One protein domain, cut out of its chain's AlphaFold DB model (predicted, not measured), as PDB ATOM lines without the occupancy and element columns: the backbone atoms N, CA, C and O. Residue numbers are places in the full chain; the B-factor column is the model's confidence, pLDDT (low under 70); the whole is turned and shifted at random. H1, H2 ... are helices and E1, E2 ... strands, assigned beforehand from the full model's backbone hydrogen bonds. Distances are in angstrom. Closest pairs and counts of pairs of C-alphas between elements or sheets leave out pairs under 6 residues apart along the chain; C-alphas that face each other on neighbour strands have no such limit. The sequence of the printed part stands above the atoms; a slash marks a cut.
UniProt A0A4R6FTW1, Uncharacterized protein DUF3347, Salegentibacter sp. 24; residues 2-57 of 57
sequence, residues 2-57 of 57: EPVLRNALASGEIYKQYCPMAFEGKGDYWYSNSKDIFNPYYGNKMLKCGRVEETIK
ATOM      1  N   GLU A   2     -26.022 -39.285 -30.925       80.44
ATOM      2  CA  GLU A   2     -25.343 -38.554 -32.008       80.44
ATOM      3  C   GLU A   2     -24.087 -39.235 -32.603       80.44
ATOM      4  O   GLU A   2     -24.027 -39.347 -33.826       80.44
ATOM      5  N   PRO A   3     -23.142 -39.792 -31.813       84.56
ATOM      6  CA  PRO A   3     -21.982 -40.489 -32.384       84.56
ATOM      7  C   PRO A   3     -22.363 -41.753 -33.163       84.56
ATOM      8  O   PRO A   3     -21.656 -42.157 -34.078       84.56
ATOM      9  N   VAL A   4     -23.488 -42.383 -32.811       88.88
ATOM     10  CA  VAL A   4     -24.002 -43.555 -33.528       88.88
ATOM     11  C   VAL A   4     -24.573 -43.120 -34.871       88.88
ATOM     12  O   VAL A   4     -24.254 -43.727 -35.883       88.88
ATOM     13  N   LEU A   5     -25.355 -42.037 -34.901       88.31
ATOM     14  CA  LEU A   5     -25.973 -41.537 -36.132       88.31
ATOM     15  C   LEU A   5     -24.929 -41.101 -37.167       88.31
ATOM     16  O   LEU A   5     -25.063 -41.458 -38.329       88.31
ATOM     17  N   ARG A   6     -23.864 -40.404 -36.750       86.81
ATOM     18  CA  ARG A   6     -22.791 -39.973 -37.666       86.81
ATOM     19  C   ARG A   6     -22.005 -41.131 -38.275       86.81
ATOM     20  O   ARG A   6     -21.599 -41.053 -39.422       86.81
ATOM     21  N   ASN A   7     -21.769 -42.186 -37.500       89.19
ATOM     22  CA  ASN A   7     -20.965 -43.319 -37.957       89.19
ATOM     23  C   ASN A   7     -21.792 -44.382 -38.694       89.19
ATOM     24  O   ASN A   7     -21.223 -45.198 -39.412       89.19
ATOM     25  N   ALA A   8     -23.111 -44.411 -38.485       88.00
ATOM     26  CA  ALA A   8     -23.999 -45.428 -39.047       88.00
ATOM     27  C   ALA A   8     -24.814 -44.947 -40.260       88.00
ATOM     28  O   ALA A   8     -25.477 -45.772 -40.893       88.00
ATOM     29  N   LEU A   9     -24.805 -43.648 -40.592       87.88
ATOM     30  CA  LEU A   9     -25.486 -43.156 -41.789       87.88
ATOM     31  C   LEU A   9     -24.739 -43.613 -43.047       87.88
ATOM     32  O   LEU A   9     -23.601 -43.227 -43.287       87.88
ATOM     33  N   ALA A  10     -25.394 -44.442 -43.862       87.50
ATOM     34  CA  ALA A  10     -24.866 -44.852 -45.164       87.50
ATOM     35  C   ALA A  10     -25.297 -43.900 -46.297       87.50
ATOM     36  O   ALA A  10     -24.604 -43.774 -47.302       87.50
ATOM     37  N   SER A  11     -26.469 -43.270 -46.164       90.19
ATOM     38  CA  SER A  11     -26.998 -42.254 -47.082       90.19
ATOM     39  C   SER A  11     -28.169 -41.497 -46.441       90.19
ATOM     40  O   SER A  11     -28.769 -41.976 -45.477       90.19
ATOM     41  N   GLY A  12     -28.516 -40.335 -47.003       92.94
ATOM     42  CA  GLY A  12     -29.601 -39.476 -46.520       92.94
ATOM     43  C   GLY A  12     -29.127 -38.380 -45.564       92.94
ATOM     44  O   GLY A  12     -27.935 -38.130 -45.431       92.94
ATOM     45  N   GLU A  13     -30.079 -37.697 -44.931       95.38
ATOM     46  CA  GLU A  13     -29.807 -36.642 -43.953       95.38
ATOM     47  C   GLU A  13     -30.690 -36.843 -42.715       95.38
ATOM     48  O   GLU A  13     -31.879 -37.155 -42.828       95.38
ATOM     49  N   ILE A  14     -30.116 -36.646 -41.529       96.56
ATOM     50  CA  ILE A  14     -30.842 -36.582 -40.259       96.56
ATOM     51  C   ILE A  14     -30.687 -35.184 -39.675       96.56
ATOM     52  O   ILE A  14     -29.583 -34.683 -39.476       96.56
ATOM     53  N   TYR A  15     -31.804 -34.560 -39.342       97.38
ATOM     54  CA  TYR A  15     -31.863 -33.229 -38.766       97.38
ATOM     55  C   TYR A  15     -32.015 -33.337 -37.255       97.38
ATOM     56  O   TYR A  15     -33.019 -33.853 -36.758       97.38
ATOM     57  N   LYS A  16     -31.030 -32.822 -36.522       97.12
ATOM     58  CA  LYS A  16     -31.149 -32.564 -35.089       97.12
ATOM     59  C   LYS A  16     -31.894 -31.248 -34.930       97.12
ATOM     60  O   LYS A  16     -31.389 -30.187 -35.300       97.12
ATOM     61  N   GLN A  17     -33.113 -31.324 -34.429       98.31
ATOM     62  CA  GLN A  17     -33.994 -30.181 -34.246       98.31
ATOM     63  C   GLN A  17     -34.133 -29.874 -32.753       98.31
ATOM     64  O   GLN A  17     -33.980 -30.760 -31.914       98.31
ATOM     65  N   TYR A  18     -34.379 -28.610 -32.425       97.94
ATOM     66  CA  TYR A  18     -34.446 -28.125 -31.050       97.94
ATOM     67  C   TYR A  18     -35.622 -27.179 -30.847       97.94
ATOM     68  O   TYR A  18     -35.900 -26.322 -31.692       97.94
ATOM     69  N   CYS A  19     -36.278 -27.290 -29.694       97.75
ATOM     70  CA  CYS A  19     -37.329 -26.383 -29.262       97.75
ATOM     71  C   CYS A  19     -36.982 -25.849 -27.868       97.75
ATOM     72  O   CYS A  19     -36.969 -26.641 -26.929       97.75
ATOM     73  N   PRO A  20     -36.770 -24.529 -27.686       96.81
ATOM     74  CA  PRO A  20     -36.472 -23.959 -26.370       96.81
ATOM     75  C   PRO A  20     -37.668 -24.004 -25.413       96.81
ATOM     76  O   PRO A  20     -37.488 -23.885 -24.211       96.81
ATOM     77  N   MET A  21     -38.890 -24.166 -25.929       95.88
ATOM     78  CA  MET A  21     -40.108 -24.209 -25.115       95.88
ATOM     79  C   MET A  21     -40.450 -25.611 -24.603       95.88
ATOM     80  O   MET A  21     -41.365 -25.747 -23.793       95.88
ATOM     81  N   ALA A  22     -39.744 -26.650 -25.063       96.12
ATOM     82  CA  ALA A  22     -39.954 -28.011 -24.585       96.12
ATOM     83  C   ALA A  22     -39.745 -28.101 -23.064       96.12
ATOM     84  O   ALA A  22     -38.898 -27.404 -22.503       96.12
ATOM     85  N   PHE A  23     -40.539 -28.952 -22.411       95.06
ATOM     86  CA  PHE A  23     -40.461 -29.233 -20.973       95.06
ATOM     87  C   PHE A  23     -40.420 -27.973 -20.101       95.06
ATOM     88  O   PHE A  23     -39.502 -27.787 -19.305       95.06
ATOM     89  N   GLU A  24     -41.429 -27.112 -20.260       93.81
ATOM     90  CA  GLU A  24     -41.587 -25.889 -19.455       93.81
ATOM     91  C   GLU A  24     -40.429 -24.895 -19.651       93.81
ATOM     92  O   GLU A  24     -39.965 -24.257 -18.711       93.81
ATOM     93  N   GLY A  25     -39.943 -24.766 -20.889       95.06
ATOM     94  CA  GLY A  25     -38.879 -23.816 -21.223       95.06
ATOM     95  C   GLY A  25     -37.461 -24.299 -20.909       95.06
ATOM     96  O   GLY A  25     -36.513 -23.532 -21.061       95.06
ATOM     97  N   LYS A  26     -37.294 -25.558 -20.484       97.19
ATOM     98  CA  LYS A  26     -35.969 -26.178 -20.305       97.19
ATOM     99  C   LYS A  26     -35.290 -26.472 -21.641       97.19
ATOM    100  O   LYS A  26     -34.065 -26.516 -21.711       97.19
ATOM    101  N   GLY A  27     -36.100 -26.627 -22.684       96.88
ATOM    102  CA  GLY A  27     -35.670 -26.958 -24.026       96.88
ATOM    103  C   GLY A  27     -35.305 -28.430 -24.182       96.88
ATOM    104  O   GLY A  27     -34.910 -29.092 -23.226       96.88
ATOM    105  N   ASP A  28     -35.472 -28.954 -25.395       97.44
ATOM    106  CA  ASP A  28     -35.084 -30.326 -25.722       97.44
ATOM    107  C   ASP A  28     -34.892 -30.530 -27.230       97.44
ATOM    108  O   ASP A  28     -35.352 -29.729 -28.059       97.44
ATOM    109  N   TYR A  29     -34.175 -31.603 -27.558       97.00
ATOM    110  CA  TYR A  29     -33.784 -31.996 -28.902       97.00
ATOM    111  C   TYR A  29     -34.507 -33.257 -29.368       97.00
ATOM    112  O   TYR A  29     -34.654 -34.227 -28.627       97.00
ATOM    113  N   TRP A  30     -34.818 -33.301 -30.661       96.75
ATOM    114  CA  TRP A  30     -35.243 -34.520 -31.342       96.75
ATOM    115  C   TRP A  30     -34.518 -34.680 -32.677       96.75
ATOM    116  O   TRP A  30     -33.859 -33.761 -33.171       96.75
ATOM    117  N   TYR A  31     -34.638 -35.868 -33.263       95.94
ATOM    118  CA  TYR A  31     -34.067 -36.191 -34.565       95.94
ATOM    119  C   TYR A  31     -35.186 -36.471 -35.566       95.94
ATOM    120  O   TYR A  31     -36.165 -37.139 -35.238       95.94
ATOM    121  N   SER A  32     -35.038 -35.952 -36.779       96.06
ATOM    122  CA  SER A  32     -36.010 -36.067 -37.867       96.06
ATOM    123  C   SER A  32     -35.294 -36.411 -39.170       96.06
ATOM    124  O   SER A  32     -34.179 -35.956 -39.397       96.06
ATOM    125  N   ASN A  33     -35.932 -37.176 -40.052       95.25
ATOM    126  CA  ASN A  33     -35.481 -37.370 -41.437       95.25
ATOM    127  C   ASN A  33     -36.036 -36.300 -42.399       95.25
ATOM    128  O   ASN A  33     -35.778 -36.348 -43.598       95.25
ATOM    129  N   SER A  34     -36.818 -35.346 -41.888       96.31
ATOM    130  CA  SER A  34     -37.334 -34.196 -42.628       96.31
ATOM    131  C   SER A  34     -36.750 -32.897 -42.086       96.31
ATOM    132  O   SER A  34     -36.627 -32.722 -40.870       96.31
ATOM    133  N   LYS A  35     -36.434 -31.970 -42.996       96.44
ATOM    134  CA  LYS A  35     -35.983 -30.613 -42.664       96.44
ATOM    135  C   LYS A  35     -37.107 -29.764 -42.071       96.44
ATOM    136  O   LYS A  35     -36.839 -28.812 -41.339       96.44
ATOM    137  N   ASP A  36     -38.355 -30.108 -42.375       97.50
ATOM    138  CA  ASP A  36     -39.509 -29.430 -41.808       97.50
ATOM    139  C   ASP A  36     -39.585 -29.670 -40.300       97.50
ATOM    140  O   ASP A  36     -39.315 -30.763 -39.793       97.50
ATOM    141  N   ILE A  37     -39.992 -28.630 -39.575       97.50
ATOM    142  CA  ILE A  37     -40.226 -28.720 -38.137       97.50
ATOM    143  C   ILE A  37     -41.574 -29.405 -37.903       97.50
ATOM    144  O   ILE A  37     -42.618 -28.931 -38.370       97.50
ATOM    145  N   PHE A  38     -41.520 -30.522 -37.180       96.62
ATOM    146  CA  PHE A  38     -42.665 -31.269 -36.659       96.62
ATOM    147  C   PHE A  38     -42.379 -31.640 -35.202       96.62
ATOM    148  O   PHE A  38     -41.973 -32.752 -34.883       96.62
ATOM    149  N   ASN A  39     -42.529 -30.651 -34.324       96.75
ATOM    150  CA  ASN A  39     -42.227 -30.765 -32.901       96.75
ATOM    151  C   ASN A  39     -43.104 -31.843 -32.222       96.75
ATOM    152  O   ASN A  39     -44.335 -31.735 -32.281       96.75
ATOM    153  N   PRO A  40     -42.507 -32.840 -31.541       96.06
ATOM    154  CA  PRO A  40     -43.249 -33.949 -30.941       96.06
ATOM    155  C   PRO A  40     -43.818 -33.661 -29.538       96.06
ATOM    156  O   PRO A  40     -44.639 -34.432 -29.049       96.06
ATOM    157  N   TYR A  41     -43.413 -32.581 -28.865       93.88
ATOM    158  CA  TYR A  41     -43.616 -32.420 -27.418       93.88
ATOM    159  C   TYR A  41     -45.011 -31.928 -27.009       93.88
ATOM    160  O   TYR A  41     -45.474 -32.243 -25.916       93.88
ATOM    161  N   TYR A  42     -45.697 -31.165 -27.866       91.19
ATOM    162  CA  TYR A  42     -46.997 -30.552 -27.534       91.19
ATOM    163  C   TYR A  42     -48.073 -30.787 -28.602       91.19
ATOM    164  O   TYR A  42     -49.037 -30.019 -28.717       91.19
ATOM    165  N   GLY A  43     -47.902 -31.840 -29.406       88.19
ATOM    166  CA  GLY A  43     -48.783 -32.158 -30.526       88.19
ATOM    167  C   GLY A  43     -49.015 -30.947 -31.435       88.19
ATOM    168  O   GLY A  43     -48.109 -30.162 -31.720       88.19
ATOM    169  N   ASN A  44     -50.267 -30.743 -31.844       91.69
ATOM    170  CA  ASN A  44     -50.615 -29.704 -32.817       91.69
ATOM    171  C   ASN A  44     -50.398 -28.267 -32.312       91.69
ATOM    172  O   ASN A  44     -50.275 -27.360 -33.130       91.69
ATOM    173  N   LYS A  45     -50.321 -28.037 -30.993       91.19
ATOM    174  CA  LYS A  45     -50.191 -26.680 -30.428       91.19
ATOM    175  C   LYS A  45     -48.845 -26.031 -30.735       91.19
ATOM    176  O   LYS A  45     -48.766 -24.811 -30.804       91.19
ATOM    177  N   MET A  46     -47.795 -26.834 -30.897       92.50
ATOM    178  CA  MET A  46     -46.439 -26.336 -31.146       92.50
ATOM    179  C   MET A  46     -45.755 -27.056 -32.301       92.50
ATOM    180  O   MET A  46     -44.536 -27.027 -32.385       92.50
ATOM    181  N   LEU A  47     -46.519 -27.662 -33.216       94.38
ATOM    182  CA  LEU A  47     -45.986 -28.509 -34.285       94.38
ATOM    183  C   LEU A  47     -44.885 -27.825 -35.116       94.38
ATOM    184  O   LEU A  47     -43.965 -28.488 -35.580       94.38
ATOM    185  N   LYS A  48     -44.948 -26.496 -35.271       95.31
ATOM    186  CA  LYS A  48     -43.965 -25.679 -36.005       95.31
ATOM    187  C   LYS A  48     -42.975 -24.916 -35.114       95.31
ATOM    188  O   LYS A  48     -42.200 -24.111 -35.616       95.31
ATOM    189  N   CYS A  49     -42.981 -25.155 -33.804       95.25
ATOM    190  CA  CYS A  49     -42.053 -24.530 -32.870       95.25
ATOM    191  C   CYS A  49     -40.727 -25.294 -32.839       95.25
ATOM    192  O   CYS A  49     -40.672 -26.436 -32.385       95.25
ATOM    193  N   GLY A  50     -39.650 -24.652 -33.270       96.38
ATOM    194  CA  GLY A  50     -38.303 -25.198 -33.188       96.38
ATOM    195  C   GLY A  50     -37.426 -24.727 -34.335       96.38
ATOM    196  O   GLY A  50     -37.849 -23.928 -35.169       96.38
ATOM    197  N   ARG A  51     -36.193 -25.222 -34.366       97.94
ATOM    198  CA  ARG A  51     -35.220 -24.963 -35.434       97.94
ATOM    199  C   ARG A  51     -34.382 -26.203 -35.706       97.94
ATOM    200  O   ARG A  51     -34.209 -27.032 -34.815       97.94
ATOM    201  N   VAL A  52     -33.841 -26.302 -36.915       98.00
ATOM    202  CA  VAL A  52     -32.757 -27.245 -37.210       98.00
ATOM    203  C   VAL A  52     -31.492 -26.687 -36.569       98.00
ATOM    204  O   VAL A  52     -31.065 -25.592 -36.926       98.00
ATOM    205  N   GLU A  53     -30.927 -27.418 -35.615       97.50
ATOM    206  CA  GLU A  53     -29.657 -27.064 -34.975       97.50
ATOM    207  C   GLU A  53     -28.482 -27.681 -35.740       97.50
ATOM    208  O   GLU A  53     -27.422 -27.077 -35.861       97.50
ATOM    209  N   GLU A  54     -28.679 -28.880 -36.296       96.38
ATOM    210  CA  GLU A  54     -27.646 -29.568 -37.059       96.38
ATOM    211  C   GLU A  54     -28.226 -30.502 -38.130       96.38
ATOM    212  O   GLU A  54     -29.306 -31.071 -37.965       96.38
ATOM    213  N   THR A  55     -27.484 -30.677 -39.228       96.31
ATOM    214  CA  THR A  55     -27.732 -31.705 -40.252       96.31
ATOM    215  C   THR A  55     -26.601 -32.732 -40.229       96.31
ATOM    216  O   THR A  55     -25.446 -32.390 -40.475       96.31
ATOM    217  N   ILE A  56     -26.944 -33.982 -39.940       94.81
ATOM    218  CA  ILE A  56     -26.059 -35.148 -39.947       94.81
ATOM    219  C   ILE A  56     -26.210 -35.835 -41.305       94.81
ATOM    220  O   ILE A  56     -27.338 -36.053 -41.750       94.81
ATOM    221  N   LYS A  57     -25.091 -36.155 -41.952       91.38
ATOM    222  CA  LYS A  57     -25.019 -36.811 -43.261       91.38
ATOM    223  C   LYS A  57     -24.042 -37.971 -43.201       91.38
ATOM    224  O   LYS A  57     -23.103 -37.856 -42.379       91.38
TER     225      LYS A  57
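AT A GLANCE: This is residues 2 to 57 of the 57 residues of the protein "Uncharacterized protein DUF3347" of Salegentibacter sp. 24 (UniProt A0A4R6FTW1). A small three-stranded antiparallel sheet makes the middle of an elongated body, with a short helix near each end of the long axis: H1 at one end and H2 at the other, where it joins E1 to E2. A long looping stretch without a named element, residues 33 to 50, connects the two edge strands, E2 and E3. The printed part has 56 residues with two named helices and three named strands, in the order H1, E1, H2, E2, E3, and the sheet runs E2, E1, E3. The class is mixed, helices and strands, with 28 residues in named elements. The whole is only just compact, close to loose, with a radius of gyration of the C-alphas of 11.8 A, and it spans 35 by 19 by 14 A.

IN THESE COORDINATES: Start in the sheet and find C-alpha 14 at (-30.842, -36.582, -40.259); from there E1, residues 14 to 19, runs 16.3 A to C-alpha 19. E2, residues 28 to 32, covers 13.5 A. E3, residues 51 to 56, covers 14.4 A and ends at C-alpha 56 at (-26.059, -35.148, -39.947). Now look for H1, residues 2 to 8, which begins at C-alpha 2 at (-25.343, -38.554, -32.008) and measures 9.9 A. H2 is residues 22 to 25, 5.5 A long.

HOW THE PARTS SIT: Look first at E1, the inner strand. E1 and E3 are antiparallel, at 156 degrees between their directions; N 14 and O 56 are 2.8 A apart, and N 53 and O 16 also 2.8 A, within hydrogen-bond range. E2 and E1 are antiparallel at 151 degrees, with N 17 and O 30 at 2.8 A and N 32 and O 15 at 2.9 A, within hydrogen-bond range. H1 is on the sheet but only grazes it, with its residues 2 to 7; its closest C-alphas to E3 are those of Arg 6 and Ile 56, 6.3 A apart. H2 is not on the sheet; the closest C-alphas of H2 and E2 are those of Ala 22 and Asp 28, at 5.5 A. H1 and H2 are apart, and so are H2 and E3. In H1 each O i to N i+4 pair is within hydrogen-bond range, while H2 is too short for such a pair.

THE WHOLE: The two C-alphas farthest apart are those of Ala 10 and Glu 24, at 36.1 A. The printed part has no cut and runs from residue 2 to residue 57, the chain's last. The links H1 to E1, E1 to H2 and H2 to E2 are tight, and the link from E2 to E3, 18 residues, is long. The mean pLDDT of the printed part is 94.1, and no printed residue is under 70.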